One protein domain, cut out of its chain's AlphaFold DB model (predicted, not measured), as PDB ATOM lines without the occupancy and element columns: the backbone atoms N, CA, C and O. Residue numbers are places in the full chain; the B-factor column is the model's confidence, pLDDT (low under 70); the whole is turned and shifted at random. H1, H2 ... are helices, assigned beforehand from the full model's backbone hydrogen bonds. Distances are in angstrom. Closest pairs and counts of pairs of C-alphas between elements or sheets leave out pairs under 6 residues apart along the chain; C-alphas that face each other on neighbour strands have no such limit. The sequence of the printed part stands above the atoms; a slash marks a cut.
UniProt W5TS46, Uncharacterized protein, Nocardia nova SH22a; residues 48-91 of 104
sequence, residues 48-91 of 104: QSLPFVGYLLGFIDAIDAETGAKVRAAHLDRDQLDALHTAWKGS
ATOM      1  N   GLN A  48      29.261 141.980  32.646       91.88
ATOM      2  CA  GLN A  48      29.732 143.015  33.562       91.88
ATOM      3  C   GLN A  48      28.809 144.239  33.504       91.88
ATOM      4  O   GLN A  48      28.348 144.648  32.440       91.88
ATOM      5  N   SER A  49      28.554 144.865  34.655       90.50
ATOM      6  CA  SER A  49      27.853 146.150  34.707       90.50
ATOM      7  C   SER A  49      28.868 147.284  34.572       90.50
ATOM      8  O   SER A  49      29.377 147.803  35.566       90.50
ATOM      9  N   LEU A  50      29.208 147.634  33.330       92.12
ATOM     10  CA  LEU A  50      30.045 148.795  33.042       92.12
ATOM     11  C   LEU A  50      29.185 150.047  32.823       92.12
ATOM     12  O   LEU A  50      28.166 149.982  32.131       92.12
ATOM     13  N   PRO A  51      29.593 151.216  33.353       94.56
ATOM     14  CA  PRO A  51      28.971 152.472  32.967       94.56
ATOM     15  C   PRO A  51      29.220 152.734  31.476       94.56
ATOM     16  O   PRO A  51      30.311 152.466  30.974       94.56
ATOM     17  N   PHE A  52      28.235 153.323  30.791       94.25
ATOM     18  CA  PHE A  52      28.285 153.609  29.349       94.25
ATOM     19  C   PHE A  52      29.603 154.257  28.891       94.25
ATOM     20  O   PHE A  52      30.204 153.809  27.922       94.25
ATOM     21  N   VAL A  53      30.087 155.262  29.626       95.25
ATOM     22  CA  VAL A  53      31.350 155.956  29.318       95.25
ATOM     23  C   VAL A  53      32.542 154.996  29.352       95.25
ATOM     24  O   VAL A  53      33.375 155.010  28.452       95.25
ATOM     25  N   GLY A  54      32.616 154.137  30.372       95.06
ATOM     26  CA  GLY A  54      33.683 153.144  30.492       95.06
ATOM     27  C   GLY A  54      33.614 152.091  29.388       95.06
ATOM     28  O   GLY A  54      34.641 151.753  28.807       95.06
ATOM     29  N   TYR A  55      32.400 151.637  29.063       95.88
ATOM     30  CA  TYR A  55      32.152 150.719  27.955       95.88
ATOM     31  C   TYR A  55      32.607 151.311  26.614       95.88
ATOM     32  O   TYR A  55      33.411 150.693  25.925       95.88
ATOM     33  N   LEU A  56      32.145 152.515  26.260       96.62
ATOM     34  CA  LEU A  56      32.438 153.117  24.961       96.62
ATOM     35  C   LEU A  56      33.929 153.417  24.798       96.62
ATOM     36  O   LEU A  56      34.507 153.076  23.772       96.62
ATOM     37  N   LEU A  57      34.559 154.028  25.805       96.69
ATOM     38  CA  LEU A  57      35.985 154.342  25.736       96.69
ATOM     39  C   LEU A  57      36.834 153.069  25.673       96.69
ATOM     40  O   LEU A  57      37.751 153.006  24.863       96.69
ATOM     41  N   GLY A  58      36.503 152.046  26.469       96.62
ATOM     42  CA  GLY A  58      37.191 150.754  26.409       96.62
ATOM     43  C   GLY A  58      37.013 150.055  25.059       96.62
ATOM     44  O   GLY A  58      37.962 149.479  24.536       96.62
ATOM     45  N   PHE A  59      35.829 150.169  24.454       96.75
ATOM     46  CA  PHE A  59      35.562 149.607  23.134       96.75
ATOM     47  C   PHE A  59      36.367 150.312  22.037       96.75
ATOM     48  O   PHE A  59      36.966 149.649  21.191       96.75
ATOM     49  N   ILE A  60      36.435 151.646  22.073       97.06
ATOM     50  CA  ILE A  60      37.263 152.426  21.147       97.06
ATOM     51  C   ILE A  60      38.745 152.077  21.344       97.06
ATOM     52  O   ILE A  60      39.415 151.796  20.355       97.06
ATOM     53  N   ASP A  61      39.238 152.012  22.586       96.81
ATOM     54  CA  ASP A  61      40.629 151.636  22.892       96.81
ATOM     55  C   ASP A  61      40.984 150.241  22.347       96.81
ATOM     56  O   ASP A  61      42.068 150.040  21.798       96.81
ATOM     57  N   ALA A  62      40.067 149.275  22.471       96.56
ATOM     58  CA  ALA A  62      40.262 147.912  21.981       96.56
ATOM     59  C   ALA A  62      40.333 147.828  20.447       96.56
ATOM     60  O   ALA A  62      40.984 146.936  19.895       96.56
ATOM     61  N   ILE A  63      39.659 148.740  19.748       95.44
ATOM     62  CA  ILE A  63      39.624 148.793  18.284       95.44
ATOM     63  C   ILE A  63      40.796 149.603  17.726       95.44
ATOM     64  O   ILE A  63      41.406 149.199  16.735       95.44
ATOM     65  N   ASP A  64      41.077 150.754  18.332       95.62
ATOM     66  CA  ASP A  64      42.058 151.737  17.886       95.62
ATOM     67  C   ASP A  64      42.540 152.556  19.097       95.62
ATOM     68  O   ASP A  64      41.950 153.569  19.482       95.62
ATOM     69  N   ALA A  65      43.627 152.093  19.718       95.00
ATOM     70  CA  ALA A  65      44.165 152.686  20.943       95.00
ATOM     71  C   ALA A  65      44.612 154.149  20.773       95.00
ATOM     72  O   ALA A  65      44.544 154.925  21.726       95.00
ATOM     73  N   GLU A  66      45.054 154.551  19.575       95.56
ATOM     74  CA  GLU A  66      45.423 155.947  19.311       95.56
ATOM     75  C   GLU A  66      44.180 156.844  19.343       95.56
ATOM     76  O   GLU A  66      44.158 157.870  20.027       95.56
ATOM     77  N   THR A  67      43.118 156.429  18.650       95.94
ATOM     78  CA  THR A  67      41.846 157.155  18.639       95.94
ATOM     79  C   THR A  67      41.225 157.187  20.034       95.94
ATOM     80  O   THR A  67      40.776 158.242  20.484       95.94
ATOM     81  N   GLY A  68      41.250 156.068  20.759       95.94
ATOM     82  CA  GLY A  68      40.738 155.983  22.127       95.94
ATOM     83  C   GLY A  68      41.473 156.902  23.106       95.94
ATOM     84  O   GLY A  68      40.831 157.621  23.882       95.94
ATOM     85  N   ALA A  69      42.801 157.006  22.991       96.31
ATOM     86  CA  ALA A  69      43.595 157.954  23.769       96.31
ATOM     87  C   ALA A  69      43.193 159.415  23.498       96.31
ATOM     88  O   ALA A  69      43.036 160.188  24.445       96.31
ATOM     89  N   LYS A  70      42.965 159.790  22.229       96.94
ATOM     90  CA  LYS A  70      42.521 161.144  21.848       96.94
ATOM     91  C   LYS A  70      41.120 161.462  22.370       96.94
ATOM     92  O   LYS A  70      40.914 162.518  22.965       96.94
ATOM     93  N   VAL A  71      40.171 160.534  22.219       96.19
ATOM     94  CA  VAL A  71      38.798 160.697  22.733       96.19
ATOM     95  C   VAL A  71      38.800 160.845  24.257       96.19
ATOM     96  O   VAL A  71      38.103 161.704  24.795       96.19
ATOM     97  N   ARG A  72      39.627 160.069  24.969       94.69
ATOM     98  CA  ARG A  72      39.765 160.185  26.428       94.69
ATOM     99  C   ARG A  72      40.413 161.506  26.851       94.69
ATOM    100  O   ARG A  72      39.961 162.105  27.823       94.69
ATOM    101  N   ALA A  73      41.431 161.967  26.127       95.88
ATOM    102  CA  ALA A  73      42.103 163.240  26.396       95.88
ATOM    103  C   ALA A  73      41.207 164.462  26.141       95.88
ATOM    104  O   ALA A  73      41.420 165.513  26.738       95.88
ATOM    105  N   ALA A  74      40.188 164.328  25.288       95.44
ATOM    106  CA  ALA A  74      39.225 165.393  25.029       95.44
ATOM    107  C   ALA A  74      38.213 165.612  26.168       95.44
ATOM    108  O   ALA A  74      37.474 166.589  26.115       95.44
ATOM    109  N   HIS A  75      38.180 164.739  27.187       93.56
ATOM    110  CA  HIS A  75      37.294 164.862  28.352       93.56
ATOM    111  C   HIS A  75      35.821 165.123  27.985       93.56
ATOM    112  O   HIS A  75      35.153 165.929  28.624       93.56
ATOM    113  N   LEU A  76      35.331 164.435  26.948       95.69
ATOM    114  CA  LEU A  76      33.963 164.591  26.459       95.69
ATOM    115  C   LEU A  76      32.931 164.244  27.535       95.69
ATOM    116  O   LEU A  76      33.063 163.238  28.243       95.69
ATOM    117  N   ASP A  77      31.871 165.045  27.596       96.44
ATOM    118  CA  ASP A  77      30.728 164.788  28.462       96.44
ATOM    119  C   ASP A  77      29.908 163.582  27.976       96.44
ATOM    120  O   ASP A  77      30.038 163.086  26.849       96.44
ATOM    121  N   ARG A  78      29.032 163.075  28.851       95.44
ATOM    122  CA  ARG A  78      28.237 161.870  28.571       95.44
ATOM    123  C   ARG A  78      27.362 162.017  27.324       95.44
ATOM    124  O   ARG A  78      27.248 161.051  26.577       95.44
ATOM    125  N   ASP A  79      26.738 163.171  27.118       97.50
ATOM    126  CA  ASP A  79      25.892 163.451  25.952       97.50
ATOM    127  C   ASP A  79      26.702 163.494  24.650       97.50
ATOM    128  O   ASP A  79      26.252 162.977  23.629       97.50
ATOM    129  N   GLN A  80      27.932 164.009  24.690       97.44
ATOM    130  CA  GLN A  80      28.828 164.011  23.533       97.44
ATOM    131  C   GLN A  80      29.280 162.592  23.171       97.44
ATOM    132  O   GLN A  80      29.318 162.226  21.995       97.44
ATOM    133  N   LEU A  81      29.588 161.769  24.177       97.31
ATOM    134  CA  LEU A  81      29.924 160.357  23.985       97.31
ATOM    135  C   LEU A  81      28.727 159.544  23.467       97.31
ATOM    136  O   LEU A  81      28.897 158.671  22.615       97.31
ATOM    137  N   ASP A  82      27.519 159.845  23.938       97.44
ATOM    138  CA  ASP A  82      26.280 159.240  23.442       97.44
ATOM    139  C   ASP A  82      26.011 159.615  21.977       97.44
ATOM    140  O   ASP A  82      25.754 158.740  21.146       97.44
ATOM    141  N   ALA A  83      26.189 160.893  21.627       97.31
ATOM    142  CA  ALA A  83      26.072 161.377  20.257       97.31
ATOM    143  C   ALA A  83      27.098 160.714  19.323       97.31
ATOM    144  O   ALA A  83      26.739 160.274  18.229       97.31
ATOM    145  N   LEU A  84      28.356 160.578  19.767       97.19
ATOM    146  CA  LEU A  84      29.404 159.876  19.022       97.19
ATOM    147  C   LEU A  84      29.024 158.414  18.768       97.19
ATOM    148  O   LEU A  84      29.101 157.939  17.635       97.19
ATOM    149  N   HIS A  85      28.591 157.703  19.810       96.38
ATOM    150  CA  HIS A  85      28.191 156.303  19.704       96.38
ATOM    151  C   HIS A  85      26.987 156.120  18.769       96.38
ATOM    152  O   HIS A  85      27.005 155.244  17.902       96.38
ATOM    153  N   THR A  86      25.978 156.984  18.887       95.81
ATOM    154  CA  THR A  86      24.783 156.976  18.034       95.81
ATOM    155  C   THR A  86      25.134 157.239  16.571       95.81
ATOM    156  O   THR A  86      24.698 156.498  15.688       95.81
ATOM    157  N   ALA A  87      25.972 158.242  16.293       96.25
ATOM    158  CA  ALA A  87      26.426 158.547  14.936       96.25
ATOM    159  C   ALA A  87      27.248 157.395  14.333       96.25
ATOM    160  O   ALA A  87      27.043 157.012  13.178       96.25
ATOM    161  N   TRP A  88      28.140 156.797  15.126       95.44
ATOM    162  CA  TRP A  88      28.954 155.668  14.685       95.44
ATOM    163  C   TRP A  88      28.092 154.450  14.335       95.44
ATOM    164  O   TRP A  88      28.271 153.851  13.263       95.44
ATOM    165  N   LYS A  89      27.114 154.139  15.193       93.06
ATOM    166  CA  LYS A  89      26.131 153.078  14.975       93.06
ATOM    167  C   LYS A  89      25.301 153.325  13.722       93.06
ATOM    168  O   LYS A  89      25.268 152.458  12.861       93.06
ATOM    169  N   GLY A  90      24.739 154.525  13.564       92.06
ATOM    170  CA  GLY A  90      23.935 154.890  12.392       92.06
ATOM    171  C   GLY A  90      24.715 154.881  11.070       92.06
ATOM    172  O   GLY A  90      24.140 154.639  10.014       92.06
ATOM    173  N   SER A  91      26.036 155.099  11.101       89.94
ATOM    174  CA  SER A  91      26.882 154.969   9.901       89.94
ATOM    175  C   SER A  91      27.184 153.514   9.514       89.94
ATOM    176  O   SER A  91      27.617 153.239   8.384       89.94
TER     177      SER A  91
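Overview. This is residues 48 to 91 of the 104 residues of an uncharacterized protein of Nocardia nova SH22a (UniProt W5TS46). The longest helix, H3, and H1 open from their first residues as a V, and H2 folds back on the later part of H1 as a helical hairpin. The last residues of H3, 86 to 91, stick out free. The printed part has 44 residues with three named helices, in the order H1, H2, H3, and no named strand: all helix. It is compact, with a radius of gyration of the C-alphas of 10.0 A and spans of 25 by 22 by 19 A.

Along the chain. Find C-alpha 78 at (28.237, 161.870, 28.571); from there H3, residues 78 to 91, runs 20.0 A to C-alpha 91 at (26.882, 154.969, 9.901). H1, residues 52 to 63, starts at C-alpha 52 (28.285, 153.609, 29.349) and is 16.6 A long. H2 is residues 65 to 73, 12.1 A.

Arrangement. H3 touches H1, whose residues 53 to 56 alone take part; the closest C-alphas, of Val 53 and Arg 78, are 6.7 A apart. They run the same way at a steep tilt of 49 degrees. Look next at Asp 61 and Gly 68, the closest C-alphas of H1 and H2, 4.4 A apart; H1 touches H2 with residues 57 to 61 alone. This hairpin runs opposite ways at a shallow tilt of 32 degrees. H2 and H3 are apart. Every O i to N i+4 pair is within hydrogen-bond range in H1, H2 and H3.

Size, cuts and confidence. The C-alphas farthest apart, of Gln 48 and Ser 91, are 26.7 A apart. The printed part has no cut, and both links are tight. No printed residue is under 70 in pLDDT.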